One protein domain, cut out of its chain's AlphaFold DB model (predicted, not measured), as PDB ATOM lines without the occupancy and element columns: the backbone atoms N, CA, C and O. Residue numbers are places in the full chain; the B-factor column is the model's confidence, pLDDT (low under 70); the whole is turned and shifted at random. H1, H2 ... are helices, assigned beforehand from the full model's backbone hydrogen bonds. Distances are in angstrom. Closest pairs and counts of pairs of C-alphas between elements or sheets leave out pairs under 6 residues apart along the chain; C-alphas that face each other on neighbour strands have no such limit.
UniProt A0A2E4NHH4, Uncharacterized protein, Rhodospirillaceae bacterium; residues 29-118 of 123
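This is residues 29 to 118 of the 123 residues of an uncharacterized protein of Rhodospirillaceae bacterium (UniProt A0A2E4NHH4). A long helix, H1, kinked near residue 52, makes an L; H2 folds back on its residues 63 to 67, H4 packs beside it, and H3 packs on residues 45 to 49. The class is all helix: 90 residues are printed, with four named helices, H1 to H4. The whole is compact, radius of gyration of the C-alphas 13.6 A, spans 39 by 31 by 20 A.

Start at the hub H1, residues 45 to 68: it touches H2, residues 75 to 85, H3, residues 94 to 105, and H4, residues 107 to 117; the closest C-alphas are Leu 66 and Ile 81, 6.9 A, Ala 45 and Val 99, 4.9 A, and Arg 61 and Leu 116, 6.7 A. O i to N i+4 pairs are within hydrogen-bond range throughout H3, 15 of 20 in H1, 5 of 7 in H2, 6 of 7 in H4.

Find H1 from C-alpha 45 at (24.793, 28.102, -36.349), 28.1 A to C-alpha 68 at (16.453, 46.256, -56.143).

The printed part has no cut; residues 90 to 93 have pLDDT under 70.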
ATOM      1  N   GLN A  29      20.078  53.735 -48.525       87.88
ATOM      2  CA  GLN A  29      19.349  54.709 -47.727       87.88
ATOM      3  C   GLN A  29      17.940  54.185 -47.417       87.88
ATOM      4  O   GLN A  29      17.204  53.772 -48.307       87.88
ATOM      5  N   THR A  30      17.551  54.217 -46.142       85.88
ATOM      6  CA  THR A  30      16.271  53.724 -45.587       85.88
ATOM      7  C   THR A  30      16.022  52.210 -45.619       85.88
ATOM      8  O   THR A  30      15.314  51.724 -44.728       85.88
ATOM      9  N   LEU A  31      16.583  51.450 -46.568       88.19
ATOM     10  CA  LEU A  31      16.464  49.985 -46.597       88.19
ATOM     11  C   LEU A  31      17.487  49.310 -45.674       88.19
ATOM     12  O   LEU A  31      17.135  48.337 -45.009       88.19
ATOM     13  N   GLY A  32      18.684  49.887 -45.542       87.88
ATOM     14  CA  GLY A  32      19.782  49.313 -44.764       87.88
ATOM     15  C   GLY A  32      20.506  48.197 -45.516       87.88
ATOM     16  O   GLY A  32      20.261  47.965 -46.697       87.88
ATOM     17  N   VAL A  33      21.421  47.511 -44.831       87.69
ATOM     18  CA  VAL A  33      22.164  46.388 -45.413       87.69
ATOM     19  C   VAL A  33      21.313  45.124 -45.357       87.69
ATOM     20  O   VAL A  33      20.853  44.720 -44.291       87.69
ATOM     21  N   LEU A  34      21.154  44.469 -46.505       87.31
ATOM     22  CA  LEU A  34      20.569  43.138 -46.597       87.31
ATOM     23  C   LEU A  34      21.612  42.056 -46.246       87.31
ATOM     24  O   LEU A  34      22.536  41.846 -47.039       87.31
ATOM     25  N   PRO A  35      21.474  41.316 -45.128       88.62
ATOM     26  CA  PRO A  35      22.338  40.174 -44.869       88.62
ATOM     27  C   PRO A  35      22.049  39.033 -45.853       88.62
ATOM     28  O   PRO A  35      20.899  38.703 -46.140       88.62
ATOM     29  N   THR A  36      23.105  38.380 -46.345       88.44
ATOM     30  CA  THR A  36      22.961  37.180 -47.191       88.44
ATOM     31  C   THR A  36      22.477  35.973 -46.384       88.44
ATOM     32  O   THR A  36      21.802  35.102 -46.930       88.44
ATOM     33  N   ILE A  37      22.783  35.922 -45.086       89.31
ATOM     34  CA  ILE A  37      22.326  34.887 -44.155       89.31
ATOM     35  C   ILE A  37      21.616  35.573 -42.999       89.31
ATOM     36  O   ILE A  37      22.221  36.378 -42.300       89.31
ATOM     37  N   CYS A  38      20.341  35.247 -42.800       87.88
ATOM     38  CA  CYS A  38      19.575  35.742 -41.664       87.88
ATOM     39  C   CYS A  38      19.694  34.782 -40.474       87.88
ATOM     40  O   CYS A  38      19.337  33.602 -40.588       87.88
ATOM     41  N   THR A  39      20.165  35.307 -39.348       88.62
ATOM     42  CA  THR A  39      20.398  34.610 -38.069       88.62
ATOM     43  C   THR A  39      19.340  34.916 -37.010       88.62
ATOM     44  O   THR A  39      19.213  34.171 -36.045       88.62
ATOM     45  N   VAL A  40      18.534  35.960 -37.218       86.12
ATOM     46  CA  VAL A  40      17.481  36.406 -36.295       86.12
ATOM     47  C   VAL A  40      16.539  35.258 -35.928       86.12
ATOM     48  O   VAL A  40      15.983  34.596 -36.811       86.12
ATOM     49  N   GLY A  41      16.352  35.034 -34.624       82.94
ATOM     50  CA  GLY A  41      15.493  33.975 -34.084       82.94
ATOM     51  C   GLY A  41      16.030  32.554 -34.284       82.94
ATOM     52  O   GLY A  41      15.281  31.593 -34.109       82.94
ATOM     53  N   LYS A  42      17.302  32.389 -34.676       84.88
ATOM     54  CA  LYS A  42      17.930  31.081 -34.903       84.88
ATOM     55  C   LYS A  42      19.093  30.871 -33.937       84.88
ATOM     56  O   LYS A  42      20.020  31.667 -33.880       84.88
ATOM     57  N   LEU A  43      19.073  29.741 -33.232       82.62
ATOM     58  CA  LEU A  43      20.065  29.432 -32.194       82.62
ATOM     59  C   LEU A  43      21.203  28.519 -32.681       82.62
ATOM     60  O   LEU A  43      22.291  28.526 -32.114       82.62
ATOM     61  N   ASN A  44      20.981  27.723 -33.733       89.25
ATOM     62  CA  ASN A  44      21.940  26.709 -34.182       89.25
ATOM     63  C   ASN A  44      22.699  27.149 -35.445       89.25
ATOM     64  O   ASN A  44      22.197  27.021 -36.564       89.25
ATOM     65  N   ALA A  45      23.936  27.617 -35.266       90.62
ATOM     66  CA  ALA A  45      24.793  28.102 -36.349       90.62
ATOM     67  C   ALA A  45      25.097  27.038 -37.420       90.62
ATOM     68  O   ALA A  45      25.017  27.318 -38.620       90.62
ATOM     69  N   SER A  46      25.378  25.798 -37.012       91.19
ATOM     70  CA  SER A  46      25.653  24.692 -37.939       91.19
ATOM     71  C   SER A  46      24.446  24.381 -38.819       91.19
ATOM     72  O   SER A  46      24.595  24.185 -40.026       91.19
ATOM     73  N   ALA A  47      23.238  24.394 -38.250       90.44
ATOM     74  CA  ALA A  47      22.006  24.209 -39.010       90.44
ATOM     75  C   ALA A  47      21.800  25.333 -40.040       90.44
ATOM     76  O   ALA A  47      21.496  25.042 -41.195       90.44
ATOM     77  N   ILE A  48      22.044  26.594 -39.658       89.56
ATOM     78  CA  ILE A  48      21.949  27.756 -40.562       89.56
ATOM     79  C   ILE A  48      22.886  27.587 -41.762       89.56
ATOM     80  O   ILE A  48      22.455  27.686 -42.914       89.56
ATOM     81  N   VAL A  49      24.161  27.289 -41.504       90.88
ATOM     82  CA  VAL A  49      25.178  27.157 -42.558       90.88
ATOM     83  C   VAL A  49      24.916  25.923 -43.431       90.88
ATOM     84  O   VAL A  49      25.102  25.986 -44.647       90.88
ATOM     85  N   ASN A  50      24.418  24.820 -42.861       89.44
ATOM     86  CA  ASN A  50      24.044  23.615 -43.611       89.44
ATOM     87  C   ASN A  50      22.821  23.820 -44.515       89.44
ATOM     88  O   ASN A  50      22.786  23.310 -45.634       89.44
ATOM     89  N   GLN A  51      21.831  24.587 -44.063       87.31
ATOM     90  CA  GLN A  51      20.613  24.854 -44.832       87.31
ATOM     91  C   GLN A  51      20.803  25.935 -45.904       87.31
ATOM     92  O   GLN A  51      19.945  26.073 -46.788       87.31
ATOM     93  N   PHE A  52      21.928  26.663 -45.866       85.12
ATOM     94  CA  PHE A  52      22.157  27.810 -46.735       85.12
ATOM     95  C   PHE A  52      21.977  27.482 -48.218       85.12
ATOM     96  O   PHE A  52      21.228  28.162 -48.910       85.12
ATOM     97  N   GLN A  53      22.574  26.389 -48.697       79.62
ATOM     98  CA  GLN A  53      22.606  26.059 -50.128       79.62
ATOM     99  C   GLN A  53      21.231  25.739 -50.735       79.62
ATOM    100  O   GLN A  53      21.070  25.816 -51.952       79.62
ATOM    101  N   LYS A  54      20.237  25.379 -49.912       77.50
ATOM    102  CA  LYS A  54      18.915  24.938 -50.380       77.50
ATOM    103  C   LYS A  54      17.859  26.027 -50.217       77.50
ATOM    104  O   LYS A  54      17.295  26.501 -51.205       77.50
ATOM    105  N   VAL A  55      17.577  26.396 -48.968       79.00
ATOM    106  CA  VAL A  55      16.405  27.210 -48.612       79.00
ATOM    107  C   VAL A  55      16.791  28.676 -48.489       79.00
ATOM    108  O   VAL A  55      16.223  29.527 -49.177       79.00
ATOM    109  N   GLU A  56      17.800  28.974 -47.672       82.56
ATOM    110  CA  GLU A  56      18.182  30.360 -47.391       82.56
ATOM    111  C   GLU A  56      18.765  31.046 -48.628       82.56
ATOM    112  O   GLU A  56      18.436  32.192 -48.885       82.56
ATOM    113  N   PHE A  57      19.516  30.348 -49.484       84.94
ATOM    114  CA  PHE A  57      20.023  30.933 -50.727       84.94
ATOM    115  C   PHE A  57      18.899  31.422 -51.655       84.94
ATOM    116  O   PHE A  57      18.970  32.527 -52.198       84.94
ATOM    117  N   LYS A  58      17.827  30.632 -51.824       86.69
ATOM    118  CA  LYS A  58      16.656  31.038 -52.624       86.69
ATOM    119  C   LYS A  58      15.929  32.216 -51.974       86.69
ATOM    120  O   LYS A  58      15.535  33.148 -52.679       86.69
ATOM    121  N   ARG A  59      15.784  32.195 -50.643       87.75
ATOM    122  CA  ARG A  59      15.190  33.287 -49.859       87.75
ATOM    123  C   ARG A  59      15.986  34.581 -50.026       87.75
ATOM    124  O   ARG A  59      15.404  35.581 -50.436       87.75
ATOM    125  N   SER A  60      17.297  34.546 -49.815       88.12
ATOM    126  CA  SER A  60      18.187  35.703 -49.943       88.12
ATOM    127  C   SER A  60      18.224  36.237 -51.373       88.12
ATOM    128  O   SER A  60      18.183  37.447 -51.577       88.12
ATOM    129  N   ARG A  61      18.188  35.362 -52.389       88.38
ATOM    130  CA  ARG A  61      18.063  35.779 -53.796       88.38
ATOM    131  C   ARG A  61      16.756  36.520 -54.065       88.38
ATOM    132  O   ARG A  61      16.765  37.555 -54.730       88.38
ATOM    133  N   LYS A  62      15.632  35.996 -53.567       89.06
ATOM    134  CA  LYS A  62      14.325  36.660 -53.671       89.06
ATOM    135  C   LYS A  62      14.353  38.009 -52.952       89.06
ATOM    136  O   LYS A  62      13.892  38.997 -53.510       89.06
ATOM    137  N   GLN A  63      14.944  38.060 -51.762       89.06
ATOM    138  CA  GLN A  63      15.047  39.278 -50.970       89.06
ATOM    139  C   GLN A  63      15.890  40.347 -51.676       89.06
ATOM    140  O   GLN A  63      15.453  41.490 -51.746       89.06
ATOM    141  N   LEU A  64      17.023  39.985 -52.284       89.19
ATOM    142  CA  LEU A  64      17.844  40.925 -53.052       89.19
ATOM    143  C   LEU A  64      17.087  41.505 -54.255       89.19
ATOM    144  O   LEU A  64      17.129  42.710 -54.480       89.19
ATOM    145  N   ARG A  65      16.334  40.675 -54.991       89.31
ATOM    146  CA  ARG A  65      15.464  41.151 -56.085       89.31
ATOM    147  C   ARG A  65      14.403  42.133 -55.588       89.31
ATOM    148  O   ARG A  65      14.172  43.149 -56.230       89.31
ATOM    149  N   LEU A  66      13.787  41.846 -54.439       89.75
ATOM    150  CA  LEU A  66      12.815  42.753 -53.826       89.75
ATOM    151  C   LEU A  66      13.454  44.086 -53.419       89.75
ATOM    152  O   LEU A  66      12.831  45.115 -53.628       89.75
ATOM    153  N   HIS A  67      14.684  44.083 -52.893       90.44
ATOM    154  CA  HIS A  67      15.393  45.321 -52.547       90.44
ATOM    155  C   HIS A  67      15.697  46.171 -53.784       90.44
ATOM    156  O   HIS A  67      15.482  47.378 -53.747       90.44
ATOM    157  N   ARG A  68      16.156  45.552 -54.881       89.00
ATOM    158  CA  ARG A  68      16.453  46.256 -56.143       89.00
ATOM    159  C   ARG A  68      15.224  46.950 -56.734       89.00
ATOM    160  O   ARG A  68      15.335  48.052 -57.247       89.00
ATOM    161  N   ASN A  69      14.057  46.313 -56.632       88.25
ATOM    162  CA  ASN A  69      12.818  46.803 -57.242       88.25
ATOM    163  C   ASN A  69      11.966  47.675 -56.303       88.25
ATOM    164  O   ASN A  69      10.868  48.081 -56.677       88.25
ATOM    165  N   ALA A  70      12.416  47.907 -55.069       88.06
ATOM    166  CA  ALA A  70      11.638  48.627 -54.073       88.06
ATOM    167  C   ALA A  70      11.587  50.127 -54.365       88.06
ATOM    168  O   ALA A  70      12.624  50.761 -54.573       88.06
ATOM    169  N   ASP A  71      10.406  50.729 -54.231       88.38
ATOM    170  CA  ASP A  71      10.326  52.169 -54.022       88.38
ATOM    171  C   ASP A  71      10.739  52.483 -52.579       88.38
ATOM    172  O   ASP A  71       9.972  52.325 -51.623       88.38
ATOM    173  N   PHE A  72      11.978  52.948 -52.419       81.38
ATOM    174  CA  PHE A  72      12.537  53.312 -51.121       81.38
ATOM    175  C   PHE A  72      11.775  54.460 -50.441       81.38
ATOM    176  O   PHE A  72      11.869  54.608 -49.223       81.38
ATOM    177  N   LYS A  73      10.971  55.255 -51.161       84.56
ATOM    178  CA  LYS A  73      10.130  56.301 -50.555       84.56
ATOM    179  C   LYS A  73       8.865  55.721 -49.919       84.56
ATOM    180  O   LYS A  73       8.383  56.258 -48.918       84.56
ATOM    181  N   ASN A  74       8.390  54.566 -50.384       91.50
ATOM    182  CA  ASN A  74       7.178  53.923 -49.886       91.50
ATOM    183  C   ASN A  74       7.408  53.149 -48.573       91.50
ATOM    184  O   ASN A  74       7.976  52.056 -48.546       91.50
ATOM    185  N   ALA A  75       6.882  53.679 -47.465       90.38
ATOM    186  CA  ALA A  75       7.039  53.081 -46.137       90.38
ATOM    187  C   ALA A  75       6.491  51.649 -46.020       90.38
ATOM    188  O   ALA A  75       7.110  50.818 -45.355       90.38
ATOM    189  N   LYS A  76       5.373  51.335 -46.688       91.44
ATOM    190  CA  LYS A  76       4.762  49.997 -46.644       91.44
ATOM    191  C   LYS A  76       5.631  48.965 -47.362       91.44
ATOM    192  O   LYS A  76       5.801  47.858 -46.855       91.44
ATOM    193  N   GLN A  77       6.220  49.334 -48.503       89.75
ATOM    194  CA  GLN A  77       7.162  48.461 -49.209       89.75
ATOM    195  C   GLN A  77       8.429  48.230 -48.383       89.75
ATOM    196  O   GLN A  77       8.852  47.084 -48.229       89.75
ATOM    197  N   ARG A  78       8.988  49.288 -47.773       89.44
ATOM    198  CA  ARG A  78      10.148  49.153 -46.877       89.44
ATOM    199  C   ARG A  78       9.871  48.190 -45.724       89.44
ATOM    200  O   ARG A  78      10.690  47.315 -45.457       89.44
ATOM    201  N   ASP A  79       8.733  48.335 -45.050       89.12
ATOM    202  CA  ASP A  79       8.356  47.458 -43.936       89.12
ATOM    203  C   ASP A  79       8.166  46.003 -44.394       89.12
ATOM    204  O   ASP A  79       8.688  45.077 -43.771       89.12
ATOM    205  N   HIS A  80       7.504  45.789 -45.536       89.44
ATOM    206  CA  HIS A  80       7.341  44.457 -46.123       89.44
ATOM    207  C   HIS A  80       8.685  43.770 -46.399       89.44
ATOM    208  O   HIS A  80       8.867  42.598 -46.077       89.44
ATOM    209  N   ILE A  81       9.648  44.509 -46.947       89.44
ATOM    210  CA  ILE A  81      10.983  43.991 -47.253       89.44
ATOM    211  C   ILE A  81      11.765  43.679 -45.972       89.44
ATOM    212  O   ILE A  81      12.386  42.618 -45.868       89.44
ATOM    213  N   LYS A  82      11.701  44.561 -44.968       87.00
ATOM    214  CA  LYS A  82      12.401  44.379 -43.687       87.00
ATOM    215  C   LYS A  82      11.864  43.200 -42.875       87.00
ATOM    216  O   LYS A  82      12.640  42.579 -42.156       87.00
ATOM    217  N   LYS A  83      10.587  42.825 -43.020       87.44
ATOM    218  CA  LYS A  83      10.003  41.642 -42.349       87.44
ATOM    219  C   LYS A  83      10.731  40.334 -42.665       87.44
ATOM    220  O   LYS A  83      10.708  39.426 -41.840       87.44
ATOM    221  N   PHE A  84      11.395  40.227 -43.818       84.88
ATOM    222  CA  PHE A  84      12.120  39.008 -44.185       84.88
ATOM    223  C   PHE A  84      13.303  38.704 -43.264       84.88
ATOM    224  O   PHE A  84      13.558  37.533 -42.996       84.88
ATOM    225  N   CYS A  85      14.024  39.720 -42.802       85.56
ATOM    226  CA  CYS A  85      15.077  39.580 -41.803       85.56
ATOM    227  C   CYS A  85      15.116  40.874 -41.000       85.56
ATOM    228  O   CYS A  85      15.878  41.794 -41.301       85.56
ATOM    229  N   ARG A  86      14.202  40.984 -40.039       85.69
ATOM    230  CA  ARG A  86      14.091  42.191 -39.231       85.69
ATOM    231  C   ARG A  86      15.193  42.153 -38.192       85.69
ATOM    232  O   ARG A  86      15.233  41.213 -37.411       85.69
ATOM    233  N   TRP A  87      16.054  43.165 -38.180       81.31
ATOM    234  CA  TRP A  87      17.012  43.323 -37.093       81.31
ATOM    235  C   TRP A  87      16.276  43.296 -35.749       81.31
ATOM    236  O   TRP A  87      15.229  43.935 -35.596       81.31
ATOM    237  N   GLN A  88      16.813  42.531 -34.807       77.81
ATOM    238  CA  GLN A  88      16.345  42.457 -33.433       77.81
ATOM    239  C   GLN A  88      17.549  42.739 -32.531       77.81
ATOM    240  O   GLN A  88      18.635  42.234 -32.823       77.81
ATOM    241  N   PRO A  89      17.386  43.539 -31.466       71.25
ATOM    242  CA  PRO A  89      18.387  43.624 -30.417       71.25
ATOM    243  C   PRO A  89      18.404  42.273 -29.698       71.25
ATOM    244  O   PRO A  89      17.574  42.014 -28.832       71.25
ATOM    245  N   ASP A  90      19.280  41.371 -30.134       63.94
ATOM    246  CA  ASP A  90      19.465  40.084 -29.475       63.94
ATOM    247  C   ASP A  90      20.421  40.260 -28.288       63.94
ATOM    248  O   ASP A  90      21.455  40.923 -28.396       63.94
ATOM    249  N   ILE A  91      20.069  39.668 -27.148       58.75
ATOM    250  CA  ILE A  91      20.909  39.623 -25.944       58.75
ATOM    251  C   ILE A  91      22.075  38.640 -26.169       58.75
ATOM    252  O   ILE A  91      23.138  38.782 -25.567       58.75
ATOM    253  N   ASN A  92      21.914  37.680 -27.089       59.47
ATOM    254  CA  ASN A  92      22.922  36.683 -27.426       59.47
ATOM    255  C   ASN A  92      23.533  36.958 -28.809       59.47
ATOM    256  O   ASN A  92      23.043  36.478 -29.822       59.47
ATOM    257  N   VAL A  93      24.675  37.655 -28.845       61.97
ATOM    258  CA  VAL A  93      25.504  37.917 -30.054       61.97
ATOM    259  C   VAL A  93      26.109  36.625 -30.659       61.97
ATOM    260  O   VAL A  93      26.753  36.614 -31.709       61.97
ATOM    261  N   THR A  94      25.909  35.489 -29.994       70.75
ATOM    262  CA  THR A  94      26.558  34.204 -30.260       70.75
ATOM    263  C   THR A  94      26.300  33.596 -31.652       70.75
ATOM    264  O   THR A  94      27.268  33.102 -32.242       70.75
ATOM    265  N   PRO A  95      25.073  33.588 -32.223       82.44
ATOM    266  CA  PRO A  95      24.824  32.890 -33.481       82.44
ATOM    267  C   PRO A  95      25.467  33.595 -34.681       82.44
ATOM    268  O   PRO A  95      25.955  32.907 -35.575       82.44
ATOM    269  N   ASP A  96      25.559  34.928 -34.683       86.25
ATOM    270  CA  ASP A  96      26.166  35.699 -35.779       86.25
ATOM    271  C   ASP A  96      27.645  35.358 -35.953       86.25
ATOM    272  O   ASP A  96      28.084  34.996 -37.049       86.25
ATOM    273  N   ARG A  97      28.405  35.404 -34.849       89.88
ATOM    274  CA  ARG A  97      29.837  35.081 -34.861       89.88
ATOM    275  C   ARG A  97      30.077  33.635 -35.286       89.88
ATOM    276  O   ARG A  97      30.909  33.383 -36.153       89.88
ATOM    277  N   LEU A  98      29.333  32.685 -34.715       92.06
ATOM    278  CA  LEU A  98      29.501  31.265 -35.037       92.06
ATOM    279  C   LEU A  98      29.147  30.961 -36.498       92.06
ATOM    280  O   LEU A  98      29.852  30.196 -37.153       92.06
ATOM    281  N   VAL A  99      28.089  31.573 -37.037       92.06
ATOM    282  CA  VAL A  99      27.743  31.445 -38.460       92.06
ATOM    283  C   VAL A  99      28.850  32.017 -39.341       92.06
ATOM    284  O   VAL A  99      29.221  31.368 -40.320       92.06
ATOM    285  N   ALA A 100      29.402  33.184 -38.990       91.62
ATOM    286  CA  ALA A 100      30.504  33.801 -39.724       91.62
ATOM    287  C   ALA A 100      31.756  32.904 -39.742       91.62
ATOM    288  O   ALA A 100      32.335  32.665 -40.801       91.62
ATOM    289  N   GLU A 101      32.137  32.326 -38.604       93.94
ATOM    290  CA  GLU A 101      33.278  31.407 -38.522       93.94
ATOM    291  C   GLU A 101      33.051  30.118 -39.319       93.94
ATOM    292  O   GLU A 101      33.934  29.660 -40.048       93.94
ATOM    293  N   LEU A 102      31.858  29.529 -39.212       94.38
ATOM    294  CA  LEU A 102      31.522  28.293 -39.914       94.38
ATOM    295  C   LEU A 102      31.450  28.487 -41.429       94.38
ATOM    296  O   LEU A 102      31.889  27.606 -42.171       94.38
ATOM    297  N   ILE A 103      30.922  29.616 -41.912       92.31
ATOM    298  CA  ILE A 103      30.862  29.855 -43.355       92.31
ATOM    299  C   ILE A 103      32.245  30.110 -43.949       92.31
ATOM    300  O   ILE A 103      32.514  29.603 -45.033       92.31
ATOM    301  N   LEU A 104      33.140  30.802 -43.234       92.56
ATOM    302  CA  LEU A 104      34.524  31.006 -43.678       92.56
ATOM    303  C   LEU A 104      35.279  29.678 -43.833       92.56
ATOM    304  O   LEU A 104      36.051  29.515 -44.774       92.56
ATOM    305  N   LYS A 105      35.002  28.698 -42.962       94.19
ATOM    306  CA  LYS A 105      35.548  27.333 -43.071       94.19
ATOM    307  C   LYS A 105      34.919  26.523 -44.215       94.19
ATOM    308  O   LYS A 105      35.524  25.573 -44.700       94.19
ATOM    309  N   ALA A 106      33.725  26.895 -44.676       91.50
ATOM    310  CA  ALA A 106      32.992  26.210 -45.739       91.50
ATOM    311  C   ALA A 106      33.126  26.943 -47.089       91.50
ATOM    312  O   ALA A 106      32.159  27.534 -47.580       91.50
ATOM    313  N   GLN A 107      34.304  26.863 -47.722       88.19
ATOM    314  CA  GLN A 107      34.663  27.629 -48.933       88.19
ATOM    315  C   GLN A 107      33.585  27.639 -50.032       88.19
ATOM    316  O   GLN A 107      33.237  28.704 -50.539       88.19
ATOM    317  N   GLY A 108      32.994  26.488 -50.376       89.62
ATOM    318  CA  GLY A 108      31.948  26.420 -51.409       89.62
ATOM    319  C   GLY A 108      30.671  27.194 -51.046       89.62
ATOM    320  O   GLY A 108      30.061  27.839 -51.899       89.62
ATOM    321  N   ARG A 109      30.281  27.190 -49.766       88.81
ATOM    322  CA  ARG A 109      29.111  27.935 -49.267       88.81
ATOM    323  C   ARG A 109      29.405  29.424 -49.172       88.81
ATOM    324  O   ARG A 109      28.547  30.229 -49.524       88.81
ATOM    325  N   TYR A 110      30.619  29.778 -48.758       89.94
ATOM    326  CA  TYR A 110      31.094  31.155 -48.762       89.94
ATOM    327  C   TYR A 110      31.097  31.747 -50.174       89.94
ATOM    328  O   TYR A 110      30.484  32.786 -50.398       89.94
ATOM    329  N   ALA A 111      31.691  31.048 -51.146       89.56
ATOM    330  CA  ALA A 111      31.699  31.472 -52.545       89.56
ATOM    331  C   ALA A 111      30.276  31.629 -53.108       89.56
ATOM    332  O   ALA A 111      29.974  32.580 -53.826       89.56
ATOM    333  N   GLN A 112      29.362  30.725 -52.750       87.56
ATOM    334  CA  GLN A 112      27.958  30.843 -53.138       87.56
ATOM    335  C   GLN A 112      27.281  32.075 -52.511       87.56
ATOM    336  O   GLN A 112      26.521  32.764 -53.194       87.56
ATOM    337  N   ALA A 113      27.556  32.370 -51.238       87.62
ATOM    338  CA  ALA A 113      27.027  33.544 -50.549       87.62
ATOM    339  C   ALA A 113      27.553  34.852 -51.162       87.62
ATOM    340  O   ALA A 113      26.766  35.750 -51.452       87.62
ATOM    341  N   THR A 114      28.856  34.948 -51.432       88.06
ATOM    342  CA  THR A 114      29.467  36.149 -52.026       88.06
ATOM    343  C   THR A 114      29.006  36.378 -53.463       88.06
ATOM    344  O   THR A 114      28.714  37.512 -53.843       88.06
ATOM    345  N   ASN A 115      28.843  35.311 -54.253       86.38
ATOM    346  CA  ASN A 115      28.308  35.405 -55.612       86.38
ATOM    347  C   ASN A 115      26.869  35.929 -55.654       86.38
ATOM    348  O   ASN A 115      26.487  36.566 -56.632       86.38
ATOM    349  N   LEU A 116      26.069  35.703 -54.606       83.19
ATOM    350  CA  LEU A 116      24.710  36.233 -54.547       83.19
ATOM    351  C   LEU A 116      24.682  37.765 -54.477       83.19
ATOM    352  O   LEU A 116      23.790  38.384 -55.054       83.19
ATOM    353  N   ALA A 117      25.643  38.364 -53.776       75.06
ATOM    354  CA  ALA A 117      25.721  39.809 -53.587       75.06
ATOM    355  C   ALA A 117      26.247  40.554 -54.827       75.06
ATOM    356  O   ALA A 117      26.132  41.777 -54.894       75.06
ATOM    357  N   ARG A 118      26.798  39.845 -55.822       81.38
ATOM    358  CA  ARG A 118      27.283  40.452 -57.068       81.38
ATOM    359  C   ARG A 118      26.117  40.868 -57.976       81.38
ATOM    360  O   ARG A 118      25.073  40.212 -58.040       81.38
TER     361      ARG A 118